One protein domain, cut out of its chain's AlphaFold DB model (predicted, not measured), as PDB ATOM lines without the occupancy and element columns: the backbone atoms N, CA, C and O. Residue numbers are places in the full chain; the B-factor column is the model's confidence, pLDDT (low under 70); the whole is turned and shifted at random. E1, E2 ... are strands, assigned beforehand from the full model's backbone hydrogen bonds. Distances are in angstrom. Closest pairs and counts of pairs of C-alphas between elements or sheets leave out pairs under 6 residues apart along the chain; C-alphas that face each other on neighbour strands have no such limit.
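AT A GLANCE: This is residues 582 to 769 of the 771 residues of the protein "Glyco_hydro_42 domain-containing protein" of Armatimonadetes bacterium (UniProt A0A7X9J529). Two antiparallel sheets lie partly face to face: a large, strongly twisted one of nine strands and a smaller one, E9, E10, E13 and E16, over part of one of its faces, while a narrow arm of paired strands, E5 to E8, sticks out and makes the length of the whole. Residues 602 to 620, between E2 and E3, fold over beside the smaller sheet, where residues 614 to 615 pair with residues 688 to 689 of E9. The printed part has 188 residues with no named helix and 17 named strands, E1 to E17 in that order along the chain; the class is all strand, though 89 of the 188 residues, under half, are in named strands. The large sheet has the order E1, E2, E3, E4, E11, E12, E17, E14, E15. The whole is compact, with a radius of gyration of the C-alphas of 18.6 A, and elongated in outline, spanning 63 by 39 by 30 A.

HOW THE PARTS SIT: E1, residues 588 to 592, is an edge strand of the large sheet, and residues 582 to 583 pair with its residues 588 to 589. E1, E2 at residues 596 to 601, E3 at 621 to 627 and E4 at 638 to 644 form a meander, each strand the antiparallel neighbour of the one before; N 589 and O 600 are 2.9 A apart, N 597 and O 625 2.9 A, and N 622 and O 644 2.8 A, within hydrogen-bond range. In the arm, E5, residues 648 to 650, is antiparallel to E8, residues 673 to 677, at 126 degrees, with N 648 and O 677 3.0 A apart. E6, residues 653 to 656, and E7, residues 666 to 670, are a hairpin, with N 653 and O 670 2.9 A apart. E9, residues 681 to 689, bends by 92 degrees at residue 684 and forms a hairpin with E10, residues 700 to 705; N 687 and O 702 are 2.8 A apart. E11, residues 708 to 714, is the neighbour of E4, with N 641 and O 711 2.9 A apart, and forms a hairpin with E12, residues 717 to 722, with N 710 and O 721 2.8 A apart. E13, residues 728 to 730, is the neighbour of E10, with N 703 and O 728 2.9 A apart, and of E16, residues 755 to 757, with N 729 and O 756 2.9 A apart. E14, residues 739 to 742, and E15, residues 745 to 748, are a hairpin, with N 740 and O 747 2.8 A apart. E17, residues 764 to 768, has E12 and E14 as neighbours, with N 765 and O 720 2.8 A apart and N 741 and O 764 2.8 A apart.

IN THESE COORDINATES: E1 begins with C-alpha 588 at (84.965, 78.087, 37.885). E3, E4 and E11 measure 20.3 A, 20.5 A and 20.2 A from first to last C-alpha. E9, the longest strand by residues, measures 18.6 A and begins with C-alpha 681 at (101.578, 84.125, 23.247). E17 ends with C-alpha 768 at (84.448, 92.614, 6.533).

THE WHOLE: The C-alphas of Arg 660 and Ser 736, the two farthest apart, are 63.5 A apart. The printed part has no cut; the link E2 to E3, with 19 residues, is long. The mean pLDDT of the printed part is 91.5, and residues 736 to 737 are under 70.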
ATOM      1  N   ILE A 582      78.592  78.570  40.061       85.25
ATOM      2  CA  ILE A 582      79.931  78.514  40.640       85.25
ATOM      3  C   ILE A 582      80.261  77.068  41.006       85.25
ATOM      4  O   ILE A 582      79.455  76.339  41.585       85.25
ATOM      5  N   ASN A 583      81.474  76.646  40.686       86.00
ATOM      6  CA  ASN A 583      82.047  75.391  41.125       86.00
ATOM      7  C   ASN A 583      83.327  75.692  41.902       86.00
ATOM      8  O   ASN A 583      84.345  76.054  41.315       86.00
ATOM      9  N   THR A 584      83.260  75.527  43.223       86.38
ATOM     10  CA  THR A 584      84.382  75.795  44.129       86.38
ATOM     11  C   THR A 584      85.527  74.808  43.972       86.38
ATOM     12  O   THR A 584      86.682  75.194  44.127       86.38
ATOM     13  N   ASP A 585      85.226  73.560  43.614       85.00
ATOM     14  CA  ASP A 585      86.227  72.497  43.475       85.00
ATOM     15  C   ASP A 585      87.044  72.686  42.191       85.00
ATOM     16  O   ASP A 585      88.247  72.421  42.142       85.00
ATOM     17  N   LEU A 586      86.389  73.190  41.143       89.50
ATOM     18  CA  LEU A 586      87.030  73.525  39.876       89.50
ATOM     19  C   LEU A 586      87.522  74.975  39.809       89.50
ATOM     20  O   LEU A 586      88.232  75.294  38.861       89.50
ATOM     21  N   ALA A 587      87.173  75.828  40.780       93.31
ATOM     22  CA  ALA A 587      87.397  77.276  40.747       93.31
ATOM     23  C   ALA A 587      86.894  77.903  39.433       93.31
ATOM     24  O   ALA A 587      87.645  78.527  38.681       93.31
ATOM     25  N   LEU A 588      85.619  77.664  39.123       92.25
ATOM     26  CA  LEU A 588      84.965  78.087  37.885       92.25
ATOM     27  C   LEU A 588      83.642  78.779  38.178       92.25
ATOM     28  O   LEU A 588      82.918  78.376  39.084       92.25
ATOM     29  N   MET A 589      83.294  79.779  37.376       92.06
ATOM     30  CA  MET A 589      81.964  80.371  37.373       92.06
ATOM     31  C   MET A 589      81.468  80.636  35.957       92.06
ATOM     32  O   MET A 589      82.257  80.849  35.030       92.06
ATOM     33  N   ASN A 590      80.149  80.670  35.809       91.19
ATOM     34  CA  ASN A 590      79.500  81.027  34.563       91.19
ATOM     35  C   ASN A 590      78.268  81.905  34.784       91.19
ATOM     36  O   ASN A 590      77.521  81.744  35.750       91.19
ATOM     37  N   VAL A 591      78.043  82.809  33.835       91.81
ATOM     38  CA  VAL A 591      76.779  83.528  33.675       91.81
ATOM     39  C   VAL A 591      76.274  83.247  32.272       91.81
ATOM     40  O   VAL A 591      77.015  83.432  31.315       91.81
ATOM     41  N   VAL A 592      75.030  82.811  32.128       90.25
ATOM     42  CA  VAL A 592      74.389  82.634  30.820       90.25
ATOM     43  C   VAL A 592      73.017  83.281  30.867       90.25
ATOM     44  O   VAL A 592      72.214  83.010  31.752       90.25
ATOM     45  N   SER A 593      72.749  84.150  29.908       90.81
ATOM     46  CA  SER A 593      71.462  84.793  29.672       90.81
ATOM     47  C   SER A 593      71.275  84.979  28.171       90.81
ATOM     48  O   SER A 593      72.218  84.792  27.402       90.81
ATOM     49  N   ASP A 594      70.096  85.435  27.749       90.19
ATOM     50  CA  ASP A 594      69.831  85.722  26.337       90.19
ATOM     51  C   ASP A 594      70.851  86.694  25.727       90.19
ATOM     52  O   ASP A 594      71.138  86.608  24.539       90.19
ATOM     53  N   ARG A 595      71.399  87.629  26.515       94.06
ATOM     54  CA  ARG A 595      72.239  88.736  26.022       94.06
ATOM     55  C   ARG A 595      73.694  88.674  26.459       94.06
ATOM     56  O   ARG A 595      74.503  89.388  25.874       94.06
ATOM     57  N   THR A 596      74.014  87.874  27.469       95.31
ATOM     58  CA  THR A 596      75.345  87.835  28.071       95.31
ATOM     59  C   THR A 596      75.747  86.408  28.420       95.31
ATOM     60  O   THR A 596      74.981  85.686  29.060       95.31
ATOM     61  N   ILE A 597      76.965  86.036  28.024       95.44
ATOM     62  CA  ILE A 597      77.651  84.798  28.395       95.44
ATOM     63  C   ILE A 597      78.983  85.171  29.045       95.44
ATOM     64  O   ILE A 597      79.763  85.929  28.473       95.44
ATOM     65  N   VAL A 598      79.262  84.615  30.219       96.62
ATOM     66  CA  VAL A 598      80.529  84.771  30.935       96.62
ATOM     67  C   VAL A 598      81.036  83.401  31.351       96.62
ATOM     68  O   VAL A 598      80.273  82.601  31.891       96.62
ATOM     69  N   LEU A 599      82.327  83.159  31.146       95.81
ATOM     70  CA  LEU A 599      83.075  82.049  31.726       95.81
ATOM     71  C   LEU A 599      84.303  82.623  32.421       95.81
ATOM     72  O   LEU A 599      85.080  83.329  31.783       95.81
ATOM     73  N   ALA A 600      84.487  82.332  33.706       96.88
ATOM     74  CA  ALA A 600      85.619  82.854  34.460       96.88
ATOM     75  C   ALA A 600      86.194  81.830  35.443       96.88
ATOM     76  O   ALA A 600      85.474  80.978  35.960       96.88
ATOM     77  N   GLY A 601      87.495  81.936  35.711       96.31
ATOM     78  CA  GLY A 601      88.219  81.078  36.648       96.31
ATOM     79  C   GLY A 601      89.202  80.156  35.938       96.31
ATOM     80  O   GLY A 601      89.844  80.560  34.968       96.31
ATOM     81  N   SER A 602      89.324  78.920  36.416       95.44
ATOM     82  CA  SER A 602      90.231  77.889  35.890       95.44
ATOM     83  C   SER A 602      89.699  77.232  34.608       95.44
ATOM     84  O   SER A 602      89.313  76.063  34.602       95.44
ATOM     85  N   LEU A 603      89.672  77.981  33.503       94.88
ATOM     86  CA  LEU A 603      89.134  77.557  32.200       94.88
ATOM     87  C   LEU A 603      89.741  76.247  31.662       94.88
ATOM     88  O   LEU A 603      89.039  75.477  31.009       94.88
ATOM     89  N   GLY A 604      90.996  75.932  31.993       89.06
ATOM     90  CA  GLY A 604      91.633  74.657  31.631       89.06
ATOM     91  C   GLY A 604      91.023  73.422  32.315       89.06
ATOM     92  O   GLY A 604      91.286  72.297  31.900       89.06
ATOM     93  N   ARG A 605      90.204  73.614  33.357       86.50
ATOM     94  CA  ARG A 605      89.467  72.558  34.074       86.50
ATOM     95  C   ARG A 605      87.989  72.499  33.682       86.50
ATOM     96  O   ARG A 605      87.216  71.791  34.327       86.50
ATOM     97  N   MET A 606      87.575  73.272  32.680       85.69
ATOM     98  CA  MET A 606      86.168  73.413  32.331       85.69
ATOM     99  C   MET A 606      85.601  72.117  31.723       85.69
ATOM    100  O   MET A 606      86.157  71.615  30.744       85.69
ATOM    101  N   PRO A 607      84.476  71.592  32.245       82.88
ATOM    102  CA  PRO A 607      83.762  70.489  31.611       82.88
ATOM    103  C   PRO A 607      83.277  70.874  30.206       82.88
ATOM    104  O   PRO A 607      82.759  71.972  30.002       82.88
ATOM    105  N   ALA A 608      83.425  69.973  29.232       76.44
ATOM    106  CA  ALA A 608      83.077  70.244  27.832       76.44
ATOM    107  C   ALA A 608      81.572  70.500  27.607       76.44
ATOM    108  O   ALA A 608      81.185  71.143  26.632       76.44
ATOM    109  N   ASP A 609      80.725  69.998  28.503       76.31
ATOM    110  CA  ASP A 609      79.274  70.162  28.497       76.31
ATOM    111  C   ASP A 609      78.802  71.472  29.148       76.31
ATOM    112  O   ASP A 609      77.640  71.837  28.975       76.31
ATOM    113  N   LEU A 610      79.682  72.212  29.839       77.19
ATOM    114  CA  LEU A 610      79.312  73.464  30.509       77.19
ATOM    115  C   LEU A 610      78.882  74.554  29.516       77.19
ATOM    116  O   LEU A 610      77.899  75.259  29.743       77.19
ATOM    117  N   LEU A 611      79.629  74.696  28.421       84.56
ATOM    118  CA  LEU A 611      79.268  75.554  27.298       84.56
ATOM    119  C   LEU A 611      79.698  74.868  25.994       84.56
ATOM    120  O   LEU A 611      80.843  75.025  25.560       84.56
ATOM    121  N   PRO A 612      78.798  74.094  25.360       84.31
ATOM    122  CA  PRO A 612      79.106  73.396  24.121       84.31
ATOM    123  C   PRO A 612      79.641  74.345  23.044       84.31
ATOM    124  O   PRO A 612      79.111  75.433  22.818       84.31
ATOM    125  N   GLY A 613      80.709  73.926  22.365       88.12
ATOM    126  CA  GLY A 613      81.367  74.737  21.340       88.12
ATOM    127  C   GLY A 613      82.402  75.730  21.877       88.12
ATOM    128  O   GLY A 613      83.049  76.388  21.061       88.12
ATOM    129  N   PHE A 614      82.610  75.810  23.195       93.00
ATOM    130  CA  PHE A 614      83.735  76.534  23.785       93.00
ATOM    131  C   PHE A 614      84.897  75.600  24.148       93.00
ATOM    132  O   PHE A 614      84.715  74.530  24.722       93.00
ATOM    133  N   ARG A 615      86.113  76.028  23.816       93.94
ATOM    134  CA  ARG A 615      87.386  75.478  24.310       93.94
ATOM    135  C   ARG A 615      88.425  76.587  24.269       93.94
ATOM    136  O   ARG A 615      88.270  77.503  23.467       93.94
ATOM    137  N   THR A 616      89.467  76.512  25.088       96.50
ATOM    138  CA  THR A 616      90.554  77.500  25.092       96.50
ATOM    139  C   THR A 616      91.865  76.872  25.570       96.50
ATOM    140  O   THR A 616      91.819  76.024  26.461       96.50
ATOM    141  N   PRO A 617      93.029  77.260  25.011       96.75
ATOM    142  CA  PRO A 617      94.330  76.913  25.585       96.75
ATOM    143  C   PRO A 617      94.650  77.739  26.841       96.75
ATOM    144  O   PRO A 617      95.584  77.411  27.563       96.75
ATOM    145  N   THR A 618      93.908  78.822  27.104       97.19
ATOM    146  CA  THR A 618      94.171  79.711  28.237       97.19
ATOM    147  C   THR A 618      93.737  79.033  29.540       97.19
ATOM    148  O   THR A 618      92.547  78.768  29.713       97.19
ATOM    149  N   PRO A 619      94.658  78.757  30.482       96.06
ATOM    150  CA  PRO A 619      94.358  77.937  31.656       96.06
ATOM    151  C   PRO A 619      93.452  78.640  32.672       96.06
ATOM    152  O   PRO A 619      92.630  77.984  33.315       96.06
ATOM    153  N   ARG A 620      93.592  79.961  32.818       95.62
ATOM    154  CA  ARG A 620      92.813  80.796  33.738       95.62
ATOM    155  C   ARG A 620      92.500  82.129  33.080       95.62
ATOM    156  O   ARG A 620      93.386  82.732  32.489       95.62
ATOM    157  N   GLY A 621      91.270  82.608  33.208       96.00
ATOM    158  CA  GLY A 621      90.890  83.916  32.683       96.00
ATOM    159  C   GLY A 621      89.402  84.188  32.796       96.00
ATOM    160  O   GLY A 621      88.697  83.505  33.534       96.00
ATOM    161  N   THR A 622      88.942  85.205  32.080       98.00
ATOM    162  CA  THR A 622      87.534  85.574  31.930       98.00
ATOM    163  C   THR A 622      87.238  85.814  30.458       98.00
ATOM    164  O   THR A 622      87.799  86.734  29.866       98.00
ATOM    165  N   LEU A 623      86.343  85.006  29.892       97.75
ATOM    166  CA  LEU A 623      85.669  85.282  28.629       97.75
ATOM    167  C   LEU A 623      84.330  85.949  28.935       97.75
ATOM    168  O   LEU A 623      83.525  85.393  29.682       97.75
ATOM    169  N   TRP A 624      84.065  87.091  28.311       98.00
ATOM    170  CA  TRP A 624      82.802  87.811  28.429       98.00
ATOM    171  C   TRP A 624      82.265  88.170  27.050       98.00
ATOM    172  O   TRP A 624      82.912  88.883  26.282       98.00
ATOM    173  N   VAL A 625      81.065  87.689  26.741       97.62
ATOM    174  CA  VAL A 625      80.349  87.988  25.504       97.62
ATOM    175  C   VAL A 625      79.038  88.687  25.829       97.62
ATOM    176  O   VAL A 625      78.250  88.167  26.615       97.62
ATOM    177  N   THR A 626      78.792  89.846  25.225       96.88
ATOM    178  CA  THR A 626      77.598  90.658  25.486       96.88
ATOM    179  C   THR A 626      77.038  91.248  24.194       96.88
ATOM    180  O   THR A 626      77.766  91.799  23.371       96.88
ATOM    181  N   SER A 627      75.718  91.165  24.039       96.50
ATOM    182  CA  SER A 627      74.960  91.861  22.998       96.50
ATOM    183  C   SER A 627      74.960  93.372  23.243       96.50
ATOM    184  O   SER A 627      74.735  93.832  24.370       96.50
ATOM    185  N   LEU A 628      75.183  94.144  22.180       96.25
ATOM    186  CA  LEU A 628      75.241  95.609  22.184       96.25
ATOM    187  C   LEU A 628      73.949  96.247  21.650       96.25
ATOM    188  O   LEU A 628      73.625  97.363  22.036       96.25
ATOM    189  N   ASP A 629      73.166  95.536  20.832       93.75
ATOM    190  CA  ASP A 629      71.877  96.012  20.295       93.75
ATOM    191  C   ASP A 629      70.659  95.635  21.158       93.75
ATOM    192  O   ASP A 629      69.518  95.948  20.818       93.75
ATOM    193  N   GLY A 630      70.878  94.933  22.274       88.31
ATOM    194  CA  GLY A 630      69.812  94.484  23.171       88.31
ATOM    195  C   GLY A 630      68.997  93.298  22.640       88.31
ATOM    196  O   GLY A 630      68.050  92.868  23.311       88.31
ATOM    197  N   LYS A 631      69.357  92.721  21.489       93.88
ATOM    198  CA  LYS A 631      68.781  91.457  21.003       93.88
ATOM    199  C   LYS A 631      69.464  90.259  21.672       93.88
ATOM    200  O   LYS A 631      70.604  90.393  22.124       93.88
ATOM    201  N   PRO A 632      68.814  89.084  21.734       92.56
ATOM    202  CA  PRO A 632      69.481  87.853  22.151       92.56
ATOM    203  C   PRO A 632      70.736  87.577  21.310       92.56
ATOM    204  O   PRO A 632      70.686  87.757  20.093       92.56
ATOM    205  N   LEU A 633      71.825  87.106  21.928       91.19
ATOM    206  CA  LEU A 633      73.132  86.853  21.301       91.19
ATOM    207  C   LEU A 633      73.024  85.998  20.036       91.19
ATOM    208  O   LEU A 633      73.654  86.321  19.037       91.19
ATOM    209  N   LEU A 634      72.167  84.971  20.050       85.62
ATOM    210  CA  LEU A 634      71.933  84.076  18.905       85.62
ATOM    211  C   LEU A 634      71.372  84.786  17.661       85.62
ATOM    212  O   LEU A 634      71.474  84.267  16.557       85.62
ATOM    213  N   THR A 635      70.743  85.945  17.847       90.06
ATOM    214  CA  THR A 635      70.109  86.743  16.781       90.06
ATOM    215  C   THR A 635      70.711  88.140  16.654       90.06
ATOM    216  O   THR A 635      70.252  88.948  15.847       90.06
ATOM    217  N   SER A 636      71.689  88.463  17.499       93.00
ATOM    218  CA  SER A 636      72.281  89.787  17.563       93.00
ATOM    219  C   SER A 636      73.322  89.920  16.465       93.00
ATOM    220  O   SER A 636      74.237  89.104  16.337       93.00
ATOM    221  N   THR A 637      73.192  90.984  15.686       92.38
ATOM    222  CA  THR A 637      74.192  91.359  14.687       92.38
ATOM    223  C   THR A 637      75.219  92.318  15.256       92.38
ATOM    224  O   THR A 637      76.132  92.666  14.519       92.38
ATOM    225  N   ASN A 638      75.077  92.727  16.527       95.62
ATOM    226  CA  ASN A 638      75.947  93.679  17.207       95.62
ATOM    227  C   ASN A 638      76.305  93.160  18.606       95.62
ATOM    228  O   ASN A 638      75.508  93.260  19.541       95.62
ATOM    229  N   TRP A 639      77.509  92.621  18.774       96.12
ATOM    230  CA  TRP A 639      77.973  92.060  20.045       96.12
ATOM    231  C   TRP A 639      79.470  92.265  20.235       96.12
ATOM    232  O   TRP A 639      80.204  92.518  19.284       96.12
ATOM    233  N   ILE A 640      79.933  92.108  21.470       97.31
ATOM    234  CA  ILE A 640      81.352  92.063  21.812       97.31
ATOM    235  C   ILE A 640      81.698  90.740  22.487       97.31
ATOM    236  O   ILE A 640      80.949  90.282  23.344       97.31
ATOM    237  N   ALA A 641      82.837  90.154  22.121       97.69
ATOM    238  CA  ALA A 641      83.496  89.075  22.844       97.69
ATOM    239  C   ALA A 641      84.870  89.558  23.324       97.69
ATOM    240  O   ALA A 641      85.654  90.067  22.525       97.69
ATOM    241  N   LYS A 642      85.161  89.398  24.616       97.75
ATOM    242  CA  LYS A 642      86.420  89.812  25.244       97.75
ATOM    243  C   LYS A 642      86.994  88.695  26.098       97.75
ATOM    244  O   LYS A 642      86.253  88.068  26.850       97.75
ATOM    245  N   MET A 643      88.301  88.491  26.021       97.38
ATOM    246  CA  MET A 643      89.049  87.593  26.897       97.38
ATOM    247  C   MET A 643      90.132  88.376  27.624       97.38
ATOM    248  O   MET A 643      90.833  89.167  26.998       97.38
ATOM    249  N   VAL A 644      90.285  88.124  28.921       96.50
ATOM    250  CA  VAL A 644      91.404  88.608  29.743       96.50
ATOM    251  C   VAL A 644      91.907  87.461  30.625       96.50
ATOM    252  O   VAL A 644      91.092  86.672  31.108       96.50
ATOM    253  N   SER A 645      93.216  87.326  30.856       94.81
ATOM    254  CA  SER A 645      93.756  86.185  31.625       94.81
ATOM    255  C   SER A 645      94.680  86.559  32.784       94.81
ATOM    256  O   SER A 645      94.387  86.243  33.939       94.81
ATOM    257  N   VAL A 646      95.787  87.237  32.489       92.50
ATOM    258  CA  VAL A 646      96.880  87.537  33.413       92.50
ATOM    259  C   VAL A 646      97.233  89.011  33.274       92.50
ATOM    260  O   VAL A 646      97.155  89.580  32.190       92.50
ATOM    261  N   ALA A 647      97.601  89.635  34.388       94.50
ATOM    262  CA  ALA A 647      98.196  90.963  34.405       94.50
ATOM    263  C   ALA A 647      99.074  91.112  35.650       94.50
ATOM    264  O   ALA A 647      98.591  90.952  36.780       94.50
ATOM    265  N   ARG A 648     100.354  91.426  35.444       95.00
ATOM    266  CA  ARG A 648     101.357  91.668  36.493       95.00
ATOM    267  C   ARG A 648     102.315  92.780  36.082       95.00
ATOM    268  O   ARG A 648     102.493  93.032  34.898       95.00
ATOM    269  N   ASN A 649     102.951  93.435  37.046       95.56
ATOM    270  CA  ASN A 649     103.985  94.419  36.722       95.56
ATOM    271  C   ASN A 649     105.274  93.727  36.257       95.56
ATOM    272  O   ASN A 649     105.616  92.639  36.736       95.56
ATOM    273  N   THR A 650     106.032  94.379  35.374       95.50
ATOM    274  CA  THR A 650     107.385  93.932  35.019       95.50
ATOM    275  C   THR A 650     108.268  93.944  36.269       95.50
ATOM    276  O   THR A 650     108.306  94.931  37.005       95.50
ATOM    277  N   GLY A 651     108.954  92.831  36.550       96.00
ATOM    278  CA  GLY A 651     109.795  92.686  37.747       96.00
ATOM    279  C   GLY A 651     109.030  92.561  39.075       96.00
ATOM    280  O   GLY A 651     109.637  92.700  40.133       96.00
ATOM    281  N   GLN A 652     107.713  92.316  39.046       96.00
ATOM    282  CA  GLN A 652     106.927  92.023  40.250       96.00
ATOM    283  C   GLN A 652     107.434  90.745  40.941       96.00
ATOM    284  O   GLN A 652     107.606  89.715  40.287       96.00
ATOM    285  N   ILE A 653     107.591  90.786  42.268       95.50
ATOM    286  CA  ILE A 653     107.945  89.622  43.094       95.50
ATOM    287  C   ILE A 653     106.923  89.484  44.223       95.50
ATOM    288  O   ILE A 653     106.917  90.279  45.166       95.50
ATOM    289  N   LEU A 654     106.078  88.459  44.112       95.50
ATOM    290  CA  LEU A 654     105.156  88.000  45.147       95.50
ATOM    291  C   LEU A 654     105.589  86.593  45.563       95.50
ATOM    292  O   LEU A 654     105.602  85.682  44.739       95.50
ATOM    293  N   GLU A 655     105.947  86.413  46.826       95.19
ATOM    294  CA  GLU A 655     106.462  85.139  47.337       95.19
ATOM    295  C   GLU A 655     105.833  84.790  48.679       95.19
ATOM    296  O   GLU A 655     105.247  85.647  49.336       95.19
ATOM    297  N   LYS A 656     105.926  83.525  49.091       95.75
ATOM    298  CA  LYS A 656     105.398  83.102  50.388       95.75
ATOM    299  C   LYS A 656     106.142  83.832  51.512       95.75
ATOM    300  O   LYS A 656     107.361  83.967  51.460       95.75
ATOM    301  N   SER A 657     105.398  84.304  52.508       92.88
ATOM    302  CA  SER A 657     105.944  84.949  53.703       92.88
ATOM    303  C   SER A 657     106.950  84.044  54.421       92.88
ATOM    304  O   SER A 657     106.807  82.821  54.429       92.88
ATOM    305  N   ASP A 658     107.945  84.653  55.066       90.38
ATOM    306  CA  ASP A 658     108.977  83.961  55.852       90.38
ATOM    307  C   ASP A 658     108.455  83.377  57.178       90.38
ATOM    308  O   ASP A 658     109.185  82.688  57.889       90.38
ATOM    309  N   GLY A 659     107.188  83.642  57.510       85.25
ATOM    310  CA  GLY A 659     106.529  83.140  58.708       85.25
ATOM    311  C   GLY A 659     106.478  84.116  59.877       85.25
ATOM    312  O   GLY A 659     105.745  83.855  60.827       85.25
ATOM    313  N   ARG A 660     107.200  85.245  59.831       86.56
ATOM    314  CA  ARG A 660     107.380  86.109  61.011       86.56
ATOM    315  C   ARG A 660     106.108  86.828  61.460       86.56
ATOM    316  O   ARG A 660     105.852  86.899  62.658       86.56
ATOM    317  N   PHE A 661     105.351  87.396  60.521       84.56
ATOM    318  CA  PHE A 661     104.153  88.196  60.828       84.56
ATOM    319  C   PHE A 661     102.864  87.569  60.293       84.56
ATOM    320  O   PHE A 661     101.843  87.605  60.968       84.56
ATOM    321  N   HIS A 662     102.920  86.971  59.100       89.56
ATOM    322  CA  HIS A 662     101.770  86.356  58.431       89.56
ATOM    323  C   HIS A 662     102.198  85.060  57.723       89.56
ATOM    324  O   HIS A 662     102.512  85.116  56.535       89.56
ATOM    325  N   PRO A 663     102.286  83.909  58.415       89.12
ATOM    326  CA  PRO A 663     102.849  82.672  57.852       89.12
ATOM    327  C   PRO A 663     102.040  82.065  56.699       89.12
ATOM    328  O   PRO A 663     102.607  81.410  55.823       89.12
ATOM    329  N   ASP A 664     100.738  82.339  56.657       92.38
ATOM    330  CA  ASP A 664      99.822  81.811  55.640       92.38
ATOM    331  C   ASP A 664      99.598  82.773  54.462       92.38
ATOM    332  O   ASP A 664      98.732  82.541  53.619       92.38
ATOM    333  N   LYS A 665     100.356  83.875  54.403       95.19
ATOM    334  CA  LYS A 665     100.242  84.895  53.354       95.19
ATOM    335  C   LYS A 665     101.474  84.934  52.452       95.19
ATOM    336  O   LYS A 665     102.536  84.394  52.756       95.19
ATOM    337  N   TYR A 666     101.316  85.624  51.336       96.31
ATOM    338  CA  TYR A 666     102.365  86.045  50.426       96.31
ATOM    339  C   TYR A 666     102.765  87.486  50.728       96.31
ATOM    340  O   TYR A 666     101.926  88.298  51.106       96.31
ATOM    341  N   VAL A 667     104.037  87.814  50.542       95.88
ATOM    342  CA  VAL A 667     104.593  89.155  50.708       95.88
ATOM    343  C   VAL A 667     104.989  89.723  49.349       95.88
ATOM    344  O   VAL A 667     105.661  89.067  48.547       95.88
ATOM    345  N   LEU A 668     104.565  90.955  49.071       94.69
ATOM    346  CA  LEU A 668     104.964  91.680  47.867       94.69
ATOM    347  C   LEU A 668     106.343  92.317  48.092       94.69
ATOM    348  O   LEU A 668     106.441  93.443  48.577       94.69
ATOM    349  N   LYS A 669     107.419  91.595  47.760       93.19
ATOM    350  CA  LYS A 669     108.801  92.084  47.931       93.19
ATOM    351  C   LYS A 669     109.201  93.137  46.909       93.19
ATOM    352  O   LYS A 669     109.987  94.027  47.222       93.19
ATOM    353  N   ALA A 670     108.671  93.037  45.693       93.69
ATOM    354  CA  ALA A 670     108.890  94.027  44.652       93.69
ATOM    355  C   ALA A 670     107.577  94.324  43.933       93.69
ATOM    356  O   ALA A 670     106.945  93.432  43.370       93.69
ATOM    357  N   VAL A 671     107.194  95.601  43.927       92.75
ATOM    358  CA  VAL A 671     105.955  96.064  43.283       92.75
ATOM    359  C   VAL A 671     106.055  95.982  41.752       92.75
ATOM    360  O   VAL A 671     105.044  95.809  41.078       92.75
ATOM    361  N   GLY A 672     107.270  96.084  41.201       94.00
ATOM    362  CA  GLY A 672     107.527  96.134  39.760       94.00
ATOM    363  C   GLY A 672     107.210  97.491  39.114       94.00
ATOM    364  O   GLY A 672     106.832  98.461  39.789       94.00
ATOM    365  N   THR A 673     107.379  97.549  37.793       93.06
ATOM    366  CA  THR A 673     107.194  98.739  36.944       93.06
ATOM    367  C   THR A 673     106.309  98.443  35.730       93.06
ATOM    368  O   THR A 673     105.958  97.295  35.464       93.06
ATOM    369  N   ALA A 674     105.966  99.494  34.982       89.81
ATOM    370  CA  ALA A 674     105.480  99.356  33.614       89.81
ATOM    371  C   ALA A 674     106.576  98.740  32.701       89.81
ATOM    372  O   ALA A 674     107.762  98.867  33.030       89.81
ATOM    373  N   PRO A 675     106.208  98.114  31.566       89.88
ATOM    374  CA  PRO A 675     104.836  97.824  31.149       89.88
ATOM    375  C   PRO A 675     104.196  96.715  31.998       89.88
ATOM    376  O   PRO A 675     104.874  95.967  32.710       89.88
ATOM    377  N   ILE A 676     102.872  96.629  31.930       92.12
ATOM    378  CA  ILE A 676     102.107  95.516  32.492       92.12
ATOM    379  C   ILE A 676     102.276  94.314  31.558       92.12
ATOM    380  O   ILE A 676     102.155  94.448  30.344       92.12
ATOM    381  N   LEU A 677     102.560  93.145  32.126       94.00
ATOM    382  CA  LEU A 677     102.725  91.887  31.409       94.00
ATOM    383  C   LEU A 677     101.445  91.066  31.512       94.00
ATOM    384  O   LEU A 677     100.979  90.783  32.621       94.00
ATOM    385  N   THR A 678     100.910  90.657  30.364       93.94
ATOM    386  CA  THR A 678      99.722  89.796  30.266       93.94
ATOM    387  C   THR A 678     100.051  88.347  29.894       93.94
ATOM    388  O   THR A 678      99.161  87.497  29.838       93.94
ATOM    389  N   ASP A 679     101.343  88.057  29.694       94.06
ATOM    390  CA  ASP A 679     101.911  86.741  29.374       94.06
ATOM    391  C   ASP A 679     101.283  86.057  28.140       94.06
ATOM    392  O   ASP A 679     101.336  84.830  28.016       94.06
ATOM    393  N   GLY A 680     100.682  86.836  27.235       95.94
ATOM    394  CA  GLY A 680     100.075  86.331  26.009       95.94
ATOM    395  C   GLY A 680     101.101  85.824  24.996       95.94
ATOM    396  O   GLY A 680     102.188  86.385  24.837       95.94
ATOM    397  N   LYS A 681     100.764  84.723  24.318       96.69
ATOM    398  CA  LYS A 681     101.578  84.125  23.247       96.69
ATOM    399  C   LYS A 681     100.702  83.421  22.199       96.69
ATOM    400  O   LYS A 681      99.624  82.920  22.544       96.69
ATOM    401  N   PRO A 682     101.157  83.313  20.937       97.81
ATOM    402  CA  PRO A 682     100.516  82.450  19.949       97.81
ATOM    403  C   PRO A 682     100.416  80.997  20.438       97.81
ATOM    404  O   PRO A 682     101.296  80.503  21.144       97.81
ATOM    405  N   SER A 683      99.345  80.302  20.054       97.62
ATOM    406  CA  SER A 683      99.083  78.911  20.438       97.62
ATOM    407  C   SER A 683      98.734  78.047  19.228       97.62
ATOM    408  O   SER A 683      98.127  78.518  18.273       97.62
ATOM    409  N   GLU A 684      99.064  76.757  19.275       96.94
ATOM    410  CA  GLU A 684      98.618  75.785  18.265       96.94
ATOM    411  C   GLU A 684      97.131  75.429  18.416       96.94
ATOM    412  O   GLU A 684      96.465  75.066  17.444       96.94
ATOM    413  N   GLN A 685      96.594  75.550  19.634       96.88
ATOM    414  CA  GLN A 685      95.194  75.274  19.940       96.88
ATOM    415  C   GLN A 685      94.414  76.588  20.052       96.88
ATOM    416  O   GLN A 685      94.865  77.515  20.720       96.88
ATOM    417  N   PRO A 686      93.227  76.705  19.435       97.06
ATOM    418  CA  PRO A 686      92.462  77.938  19.501       97.06
ATOM    419  C   PRO A 686      91.548  78.009  20.721       97.06
ATOM    420  O   PRO A 686      90.958  77.012  21.150       97.06
ATOM    421  N   THR A 687      91.310  79.233  21.182       97.56
ATOM    422  CA  THR A 687      90.028  79.577  21.790       97.56
ATOM    423  C   THR A 687      88.948  79.524  20.718       97.56
ATOM    424  O   THR A 687      89.074  80.193  19.695       97.56
ATOM    425  N   VAL A 688      87.901  78.726  20.923       96.25
ATOM    426  CA  VAL A 688      86.811  78.536  19.954       96.25
ATOM    427  C   VAL A 688      85.516  79.087  20.512       96.25
ATOM    428  O   VAL A 688      85.117  78.719  21.610       96.25
ATOM    429  N   LEU A 689      84.848  79.938  19.738       94.75
ATOM    430  CA  LEU A 689      83.565  80.547  20.093       94.75
ATOM    431  C   LEU A 689      82.426  79.904  19.291       94.75
ATOM    432  O   LEU A 689      81.686  80.574  18.575       94.75
ATOM    433  N   GLY A 690      82.302  78.577  19.368       92.06
ATOM    434  CA  GLY A 690      81.337  77.813  18.570       92.06
ATOM    435  C   GLY A 690      79.877  78.120  18.896       92.06
ATOM    436  O   GLY A 690      79.022  77.989  18.031       92.06
ATOM    437  N   PHE A 691      79.594  78.598  20.108       88.19
ATOM    438  CA  PHE A 691      78.256  79.027  20.523       88.19
ATOM    439  C   PHE A 691      77.789  80.336  19.855       88.19
ATOM    440  O   PHE A 691      76.611  80.670  19.942       88.19
ATOM    441  N   LEU A 692      78.694  81.073  19.196       88.62
ATOM    442  CA  LEU A 692      78.369  82.240  18.364       88.62
ATOM    443  C   LEU A 692      78.264  81.897  16.875       88.62
ATOM    444  O   LEU A 692      77.958  82.780  16.076       88.62
ATOM    445  N   ALA A 693      78.561  80.653  16.488       85.44
ATOM    446  CA  ALA A 693      78.553  80.261  15.089       85.44
ATOM    447  C   ALA A 693      77.121  80.218  14.550       85.44
ATOM    448  O   ALA A 693      76.226  79.609  15.145       85.44
ATOM    449  N   GLU A 694      76.917  80.826  13.387       77.81
ATOM    450  CA  GLU A 694      75.675  80.675  12.643       77.81
ATOM    451  C   GLU A 694      75.584  79.253  12.070       77.81
ATOM    452  O   GLU A 694      76.589  78.566  11.849       77.81
ATOM    453  N   ARG A 695      74.360  78.761  11.858       73.06
ATOM    454  CA  ARG A 695      74.139  77.366  11.461       73.06
ATOM    455  C   ARG A 695      74.838  77.072  10.127       73.06
ATOM    456  O   ARG A 695      74.460  77.616   9.098       73.06
ATOM    457  N   GLY A 696      75.802  76.152  10.149       71.62
ATOM    458  CA  GLY A 696      76.567  75.746   8.964       71.62
ATOM    459  C   GLY A 696      77.833  76.568   8.700       71.62
ATOM    460  O   GLY A 696      78.578  76.220   7.788       71.62
ATOM    461  N   GLN A 697      78.121  77.601   9.502       79.00
ATOM    462  CA  GLN A 697      79.382  78.341   9.440       79.00
ATOM    463  C   GLN A 697      80.450  77.734  10.362       79.00
ATOM    464  O   GLN A 697      80.157  77.039  11.339       79.00
ATOM    465  N   ARG A 698      81.723  78.013  10.053       86.31
ATOM    466  CA  ARG A 698      82.839  77.738  10.970       86.31
ATOM    467  C   ARG A 698      82.694  78.607  12.224       86.31
ATOM    468  O   ARG A 698      82.061  79.652  12.197       86.31
ATOM    469  N   ALA A 699      83.306  78.185  13.325       92.06
ATOM    470  CA  ALA A 699      83.385  79.009  14.525       92.06
ATOM    471  C   ALA A 699      84.470  80.087  14.389       92.06
ATOM    472  O   ALA A 699      85.503  79.842  13.763       92.06
ATOM    473  N   THR A 700      84.280  81.229  15.052       94.94
ATOM    474  CA  THR A 700      85.372  82.173  15.324       94.94
ATOM    475  C   THR A 700      86.431  81.497  16.196       94.94
ATOM    476  O   THR A 700      86.094  80.854  17.198       94.94
ATOM    477  N   MET A 701      87.706  81.632  15.818       97.38
ATOM    478  CA  MET A 701      88.834  81.017  16.526       97.38
ATOM    479  C   MET A 701      89.970  82.012  16.762       97.38
ATOM    480  O   MET A 701      90.333  82.761  15.857       97.38
ATOM    481  N   VAL A 702      90.562  81.969  17.958       98.12
ATOM    482  CA  VAL A 702      91.703  82.806  18.365       98.12
ATOM    483  C   VAL A 702      92.830  81.912  18.878       98.12
ATOM    484  O   VAL A 702      92.688  81.264  19.913       98.12
ATOM    485  N   TYR A 703      93.943  81.845  18.154       98.19
ATOM    486  CA  TYR A 703      95.074  80.948  18.423       98.19
ATOM    487  C   TYR A 703      96.067  81.580  19.402       98.19
ATOM    488  O   TYR A 703      97.186  81.942  19.040       98.19
ATOM    489  N   MET A 704      95.623  81.747  20.646       97.75
ATOM    490  CA  MET A 704      96.342  82.488  21.681       97.75
ATOM    491  C   MET A 704      96.156  81.847  23.052       97.75
ATOM    492  O   MET A 704      95.032  81.511  23.435       97.75
ATOM    493  N   GLU A 705      97.258  81.707  23.785       97.50
ATOM    494  CA  GLU A 705      97.286  81.324  25.196       97.50
ATOM    495  C   GLU A 705      97.661  82.548  26.033       97.50
ATOM    496  O   GLU A 705      98.697  83.162  25.780       97.50
ATOM    497  N   ASN A 706      96.845  82.849  27.048       96.31
ATOM    498  CA  ASN A 706      96.946  84.047  27.887       96.31
ATOM    499  C   ASN A 706      96.884  85.368  27.097       96.31
ATOM    500  O   ASN A 706      96.759  85.361  25.880       96.31
ATOM    501  N   GLY A 707      96.933  86.503  27.794       94.50
ATOM    502  CA  GLY A 707      96.788  87.839  27.226       94.50
ATOM    503  C   GLY A 707      95.344  88.346  27.182       94.50
ATOM    504  O   GLY A 707      94.446  87.834  27.862       94.50
ATOM    505  N   THR A 708      95.138  89.390  26.385       95.31
ATOM    506  CA  THR A 708      93.870  90.102  26.216       95.31
ATOM    507  C   THR A 708      93.519  90.231  24.740       95.31
ATOM    508  O   THR A 708      94.341  90.639  23.923       95.31
ATOM    509  N   TRP A 709      92.268  89.941  24.388       96.88
ATOM    510  CA  TRP A 709      91.738  90.235  23.058       96.88
ATOM    511  C   TRP A 709      90.260  90.608  23.106       96.88
ATOM    512  O   TRP A 709      89.515  90.183  23.990       96.88
ATOM    513  N   GLU A 710      89.836  91.399  22.125       96.94
ATOM    514  CA  GLU A 710      88.462  91.852  21.924       96.94
ATOM    515  C   GLU A 710      88.059  91.691  20.459       96.94
ATOM    516  O   GLU A 710      88.833  91.996  19.554       96.94
ATOM    517  N   ILE A 711      86.826  91.240  20.231       97.38
ATOM    518  CA  ILE A 711      86.184  91.176  18.919       97.38
ATOM    519  C   ILE A 711      84.822  91.851  19.046       97.38
ATOM    520  O   ILE A 711      83.944  91.348  19.751       97.38
ATOM    521  N   VAL A 712      84.633  92.966  18.347       97.12
ATOM    522  CA  VAL A 712      83.339  93.643  18.213       97.12
ATOM    523  C   VAL A 712      82.750  93.305  16.852       97.12
ATOM    524  O   VAL A 712      83.375  93.562  15.826       97.12
ATOM    525  N   ARG A 713      81.547  92.736  16.838       94.69
ATOM    526  CA  ARG A 713      80.701  92.584  15.652       94.69
ATOM    527  C   ARG A 713      79.749  93.777  15.574       94.69
ATOM    528  O   ARG A 713      79.071  94.067  16.554       94.69
ATOM    529  N   ASP A 714      79.691  94.412  14.407       94.81
ATOM    530  CA  ASP A 714      78.701  95.428  14.031       94.81
ATOM    531  C   ASP A 714      78.233  95.133  12.597       94.81
ATOM    532  O   ASP A 714      78.951  95.382  11.625       94.81
ATOM    533  N   GLY A 715      77.089  94.459  12.465       92.44
ATOM    534  CA  GLY A 715      76.632  93.898  11.191       92.44
ATOM    535  C   GLY A 715      77.652  92.930  10.573       92.44
ATOM    536  O   GLY A 715      78.010  91.906  11.174       92.44
ATOM    537  N   ASN A 716      78.140  93.268   9.374       90.81
ATOM    538  CA  ASN A 716      79.179  92.535   8.635       90.81
ATOM    539  C   ASN A 716      80.613  92.973   8.954       90.81
ATOM    540  O   ASN A 716      81.570  92.424   8.407       90.81
ATOM    541  N   ARG A 717      80.798  93.949   9.842       92.56
ATOM    542  CA  ARG A 717      82.120  94.395  10.269       92.56
ATOM    543  C   ARG A 717      82.550  93.656  11.530       92.56
ATOM    544  O   ARG A 717      81.736  93.380  12.419       92.56
ATOM    545  N   ARG A 718      83.839  93.329  11.619       93.62
ATOM    546  CA  ARG A 718      84.506  92.913  12.855       93.62
ATOM    547  C   ARG A 718      85.677  93.839  13.128       93.62
ATOM    548  O   ARG A 718      86.561  93.961  12.286       93.62
ATOM    549  N   THR A 719      85.697  94.434  14.311       95.50
ATOM    550  CA  THR A 719      86.850  95.178  14.821       95.50
ATOM    551  C   THR A 719      87.527  94.336  15.888       95.50
ATOM    552  O   THR A 719      86.868  93.861  16.813       95.50
ATOM    553  N   ILE A 720      88.829  94.113  15.736       95.81
ATOM    554  CA  ILE A 720      89.599  93.174  16.549       95.81
ATOM    555  C   ILE A 720      90.795  93.903  17.144       95.81
ATOM    556  O   ILE A 720      91.529  94.569  16.416       95.81
ATOM    557  N   VAL A 721      91.010  93.734  18.447       94.62
ATOM    558  CA  VAL A 721      92.249  94.138  19.123       94.62
ATOM    559  C   VAL A 721      92.792  92.973  19.923       94.62
ATOM    560  O   VAL A 721      92.034  92.202  20.512       94.62
ATOM    561  N   CYS A 722      94.110  92.832  19.925       94.69
ATOM    562  CA  CYS A 722      94.812  91.761  20.603       94.69
ATOM    563  C   CYS A 722      96.108  92.298  21.185       94.69
ATOM    564  O   CYS A 722      96.851  92.961  20.472       94.69
ATOM    565  N   ASP A 723      96.391  91.992  22.451       92.25
ATOM    566  CA  ASP A 723      97.606  92.469  23.106       92.25
ATOM    567  C   ASP A 723      98.884  91.711  22.756       92.25
ATOM    568  O   ASP A 723      99.966  92.049  23.234       92.25
ATOM    569  N   THR A 724      98.741  90.690  21.918       93.00
ATOM    570  CA  THR A 724      99.790  89.759  21.546       93.00
ATOM    571  C   THR A 724      99.875  89.686  20.030       93.00
ATOM    572  O   THR A 724      98.901  89.399  19.333       93.00
ATOM    573  N   THR A 725     101.069  89.933  19.509       90.81
ATOM    574  CA  THR A 725     101.345  89.942  18.074       90.81
ATOM    575  C   THR A 725     101.569  88.519  17.556       90.81
ATOM    576  O   THR A 725     101.799  87.580  18.324       90.81
ATOM    577  N   GLY A 726     101.446  88.307  16.243       93.44
ATOM    578  CA  GLY A 726     101.662  86.983  15.644       93.44
ATOM    579  C   GLY A 726     100.555  85.959  15.939       93.44
ATOM    580  O   GLY A 726     100.678  84.786  15.584       93.44
ATOM    581  N   VAL A 727      99.459  86.379  16.575       97.00
ATOM    582  CA  VAL A 727      98.307  85.523  16.882       97.00
ATOM    583  C   VAL A 727      97.481  85.289  15.625       97.00
ATOM    584  O   VAL A 727      97.076  86.231  14.944       97.00
ATOM    585  N   LYS A 728      97.171  84.025  15.325       97.25
ATOM    586  CA  LYS A 728      96.252  83.682  14.234       97.25
ATOM    587  C   LYS A 728      94.796  83.872  14.674       97.25
ATOM    588  O   LYS A 728      94.367  83.335  15.695       97.25
ATOM    589  N   PHE A 729      94.019  84.558  13.846       97.00
ATOM    590  CA  PHE A 729      92.569  84.691  13.969       97.00
ATOM    591  C   PHE A 729      91.885  83.984  12.800       97.00
ATOM    592  O   PHE A 729      92.382  84.020  11.677       97.00
ATOM    593  N   VAL A 730      90.741  83.351  13.062       95.56
ATOM    594  CA  VAL A 730      89.825  82.832  12.034       95.56
ATOM    595  C   VAL A 730      88.477  83.504  12.238       95.56
ATOM    596  O   VAL A 730      87.839  83.305  13.278       95.56
ATOM    597  N   ILE A 731      88.060  84.296  11.254       93.56
ATOM    598  CA  ILE A 731      86.812  85.058  11.255       93.56
ATOM    599  C   ILE A 731      85.944  84.544  10.101       93.56
ATOM    600  O   ILE A 731      86.196  84.916   8.959       93.56
ATOM    601  N   PRO A 732      84.945  83.688  10.377       90.06
ATOM    602  CA  PRO A 732      84.131  83.051   9.344       90.06
ATOM    603  C   PRO A 732      83.538  84.053   8.350       90.06
ATOM    604  O   PRO A 732      82.980  85.073   8.756       90.06
ATOM    605  N   GLY A 733      83.657  83.741   7.057       87.00
ATOM    606  CA  GLY A 733      83.127  84.567   5.974       87.00
ATOM    607  C   GLY A 733      83.930  85.838   5.692       87.00
ATOM    608  O   GLY A 733      83.414  86.714   5.001       87.00
ATOM    609  N   ALA A 734      85.150  85.979   6.221       84.94
ATOM    610  CA  ALA A 734      86.006  87.127   5.936       84.94
ATOM    611  C   ALA A 734      86.361  87.199   4.440       84.94
ATOM    612  O   ALA A 734      86.963  86.288   3.875       84.94
ATOM    613  N   VAL A 735      86.004  88.312   3.799       79.44
ATOM    614  CA  VAL A 735      86.229  88.548   2.362       79.44
ATOM    615  C   VAL A 735      87.462  89.418   2.106       79.44
ATOM    616  O   VAL A 735      88.103  89.917   3.032       79.44
ATOM    617  N   SER A 736      87.810  89.619   0.831       66.81
ATOM    618  CA  SER A 736      88.871  90.548   0.428       66.81
ATOM    619  C   SER A 736      88.590  91.985   0.908       66.81
ATOM    620  O   SER A 736      87.443  92.423   0.973       66.81
ATOM    621  N   GLY A 737      89.650  92.732   1.250       66.81
ATOM    622  CA  GLY A 737      89.548  94.115   1.747       66.81
ATOM    623  C   GLY A 737      89.693  94.283   3.265       66.81
ATOM    624  O   GLY A 737      89.206  95.271   3.814       66.81
ATOM    625  N   VAL A 738      90.352  93.340   3.943       79.12
ATOM    626  CA  VAL A 738      90.727  93.477   5.357       79.12
ATOM    627  C   VAL A 738      91.925  94.393   5.499       79.12
ATOM    628  O   VAL A 738      92.837  94.387   4.671       79.12
ATOM    629  N   ALA A 739      91.895  95.204   6.545       88.44
ATOM    630  CA  ALA A 739      92.930  96.172   6.829       88.44
ATOM    631  C   ALA A 739      93.195  96.241   8.330       88.44
ATOM    632  O   ALA A 739      92.348  95.876   9.143       88.44
ATOM    633  N   TYR A 740      94.359  96.743   8.701       87.75
ATOM    634  CA  TYR A 740      94.665  97.115  10.073       87.75
ATOM    635  C   TYR A 740      94.981  98.600  10.157       87.75
ATOM    636  O   TYR A 740      95.339  99.241   9.169       87.75
ATOM    637  N   MET A 741      94.798  99.153  11.347       87.38
ATOM    638  CA  MET A 741      95.216 100.505  11.673       87.38
ATOM    639  C   MET A 741      96.560 100.448  12.387       87.38
ATOM    640  O   MET A 741      96.729  99.627  13.285       87.38
ATOM    641  N   SER A 742      97.479 101.327  12.010       87.00
ATOM    642  CA  SER A 742      98.745 101.539  12.706       87.00
ATOM    643  C   SER A 742      99.090 103.023  12.668       87.00
ATOM    644  O   SER A 742      99.159 103.615  11.586       87.00
ATOM    645  N   GLY A 743      99.219 103.662  13.833       80.12
ATOM    646  CA  GLY A 743      99.591 105.080  13.926       80.12
ATOM    647  C   GLY A 743      98.614 106.013  13.199       80.12
ATOM    648  O   GLY A 743      99.018 107.017  12.615       80.12
ATOM    649  N   GLY A 744      97.326 105.651  13.171       79.00
ATOM    650  CA  GLY A 744      96.276 106.398  12.467       79.00
ATOM    651  C   GLY A 744      96.202 106.163  10.952       79.00
ATOM    652  O   GLY A 744      95.332 106.740  10.299       79.00
ATOM    653  N   GLN A 745      97.050 105.303  10.384       82.19
ATOM    654  CA  GLN A 745      97.015 104.929   8.968       82.19
ATOM    655  C   GLN A 745      96.390 103.548   8.767       82.19
ATOM    656  O   GLN A 745      96.575 102.651   9.586       82.19
ATOM    657  N   THR A 746      95.655 103.373   7.669       90.56
ATOM    658  CA  THR A 746      95.061 102.089   7.274       90.56
ATOM    659  C   THR A 746      96.006 101.338   6.342       90.56
ATOM    660  O   THR A 746      96.413 101.882   5.316       90.56
ATOM    661  N   GLN A 747      96.313 100.083   6.659       90.69
ATOM    662  CA  GLN A 747      97.184  99.212   5.869       90.69
ATOM    663  C   GLN A 747      96.446  97.928   5.462       90.69
ATOM    664  O   GLN A 747      95.683  97.393   6.267       90.69
ATOM    665  N   PRO A 748      96.621  97.422   4.228       89.81
ATOM    666  CA  PRO A 748      95.963  96.197   3.784       89.81
ATOM    667  C   PRO A 748      96.511  94.967   4.519       89.81
ATOM    668  O   PRO A 748      97.706  94.877   4.790       89.81
ATOM    669  N   LEU A 749      95.644  93.992   4.787       88.44
ATOM    670  CA  LEU A 749      95.992  92.727   5.430       88.44
ATOM    671  C   LEU A 749      95.586  91.547   4.548       88.44
ATOM    672  O   LEU A 749      94.447  91.458   4.084       88.44
ATOM    673  N   THR A 750      96.511  90.614   4.343       86.44
ATOM    674  CA  THR A 750      96.244  89.391   3.581       86.44
ATOM    675  C   THR A 750      95.422  88.407   4.410       86.44
ATOM    676  O   THR A 750      95.757  88.125   5.559       86.44
ATOM    677  N   ILE A 751      94.379  87.843   3.794       86.56
ATOM    678  CA  ILE A 751      93.564  86.764   4.358       86.56
ATOM    679  C   ILE A 751      93.692  85.508   3.505       86.56
ATOM    680  O   ILE A 751      93.632  85.577   2.278       86.56
ATOM    681  N   THR A 752      93.790  84.362   4.174       86.31
ATOM    682  CA  THR A 752      93.771  83.033   3.559       86.31
ATOM    683  C   THR A 752      92.739  82.174   4.281       86.31
ATOM    684  O   THR A 752      92.874  81.957   5.483       86.31
ATOM    685  N   GLU A 753      91.719  81.681   3.570       84.69
ATOM    686  CA  GLU A 753      90.664  80.809   4.128       84.69
ATOM    687  C   GLU A 753      90.043  81.346   5.436       84.69
ATOM    688  O   GLU A 753      90.042  80.663   6.464       84.69
ATOM    689  N   ASP A 754      89.547  82.586   5.406       88.75
ATOM    690  CA  ASP A 754      88.968  83.302   6.555       88.75
ATOM    691  C   ASP A 754      89.955  83.624   7.699       88.75
ATOM    692  O   ASP A 754      89.548  84.090   8.769       88.75
ATOM    693  N   ALA A 755      91.252  83.368   7.510       92.88
ATOM    694  CA  ALA A 755      92.267  83.522   8.543       92.88
ATOM    695  C   ALA A 755      93.296  84.614   8.233       92.88
ATOM    696  O   ALA A 755      93.694  84.814   7.086       92.88
ATOM    697  N   PHE A 756      93.788  85.260   9.290       94.31
ATOM    698  CA  PHE A 756      94.904  86.203   9.243       94.31
ATOM    699  C   PHE A 756      95.775  86.080  10.498       94.31
ATOM    700  O   PHE A 756      95.384  85.452  11.485       94.31
ATOM    701  N   VAL A 757      96.960  86.688  10.456       94.94
ATOM    702  CA  VAL A 757      97.864  86.823  11.606       94.94
ATOM    703  C   VAL A 757      97.829  88.274  12.071       94.94
ATOM    704  O   VAL A 757      97.949  89.176  11.245       94.94
ATOM    705  N   TYR A 758      97.623  88.499  13.369       94.56
ATOM    706  CA  TYR A 758      97.561  89.838  13.950       94.56
ATOM    707  C   TYR A 758      98.930  90.537  13.811       94.56
ATOM    708  O   TYR A 758      99.916  90.001  14.338       94.56
ATOM    709  N   PRO A 759      99.021  91.675  13.087       91.81
ATOM    710  CA  PRO A 759     100.297  92.344  12.809       91.81
ATOM    711  C   PRO A 759     100.970  92.908  14.064       91.81
ATOM    712  O   PRO A 759     100.311  93.139  15.077       91.81
ATOM    713  N   GLU A 760     102.281  93.138  13.997       88.44
ATOM    714  CA  GLU A 760     103.071  93.610  15.143       88.44
ATOM    715  C   GLU A 760     102.766  95.069  15.499       88.44
ATOM    716  O   GLU A 760     102.676  95.440  16.664       88.44
ATOM    717  N   GLU A 761     102.545  95.879  14.476       87.50
ATOM    718  CA  GLU A 761     102.311  97.312  14.539       87.50
ATOM    719  C   GLU A 761     100.819  97.686  14.577       87.50
ATOM    720  O   GLU A 761     100.480  98.870  14.500       87.50
ATOM    721  N   ALA A 762      99.917  96.698  14.620       87.19
ATOM    722  CA  ALA A 762      98.480  96.927  14.521       87.19
ATOM    723  C   ALA A 762      97.864  97.398  15.848       87.19
ATOM    724  O   ALA A 762      97.758  96.637  16.812       87.19
ATOM    725  N   ASP A 763      97.313  98.611  15.840       85.94
ATOM    726  CA  ASP A 763      96.455  99.128  16.910       85.94
ATOM    727  C   ASP A 763      95.124  98.361  16.957       85.94
ATOM    728  O   ASP A 763      94.594  98.060  18.026       85.94
ATOM    729  N   ARG A 764      94.573  98.053  15.772       91.44
ATOM    730  CA  ARG A 764      93.368  97.232  15.568       91.44
ATOM    731  C   ARG A 764      93.306  96.662  14.157       91.44
ATOM    732  O   ARG A 764      93.831  97.263  13.222       91.44
ATOM    733  N   VAL A 765      92.570  95.568  13.982       93.62
ATOM    734  CA  VAL A 765      92.247  94.963  12.681       93.62
ATOM    735  C   VAL A 765      90.756  95.131  12.380       93.62
ATOM    736  O   VAL A 765      89.908  94.942  13.249       93.62
ATOM    737  N   GLU A 766      90.436  95.475  11.137       93.31
ATOM    738  CA  GLU A 766      89.083  95.644  10.613       93.31
ATOM    739  C   GLU A 766      88.817  94.603   9.525       93.31
ATOM    740  O   GLU A 766      89.413  94.638   8.445       93.31
ATOM    741  N   VAL A 767      87.894  93.684   9.797       91.75
ATOM    742  CA  VAL A 767      87.476  92.616   8.881       91.75
ATOM    743  C   VAL A 767      86.057  92.892   8.392       91.75
ATOM    744  O   VAL A 767      85.184  93.257   9.181       91.75
ATOM    745  N   ARG A 768      85.804  92.679   7.099       89.12
ATOM    746  CA  ARG A 768      84.448  92.614   6.533       89.12
ATOM    747  C   ARG A 768      84.103  91.167   6.209       89.12
ATOM    748  O   ARG A 768      84.942  90.454   5.660       89.12
ATOM    749  N   THR A 769      82.887  90.748   6.533       86.38
ATOM    750  CA  THR A 769      82.361  89.421   6.197       86.38
ATOM    751  C   THR A 769      81.365  89.505   5.040       86.38
ATOM    752  O   THR A 769      80.702  90.527   4.875       86.38
TER     753      THR A 769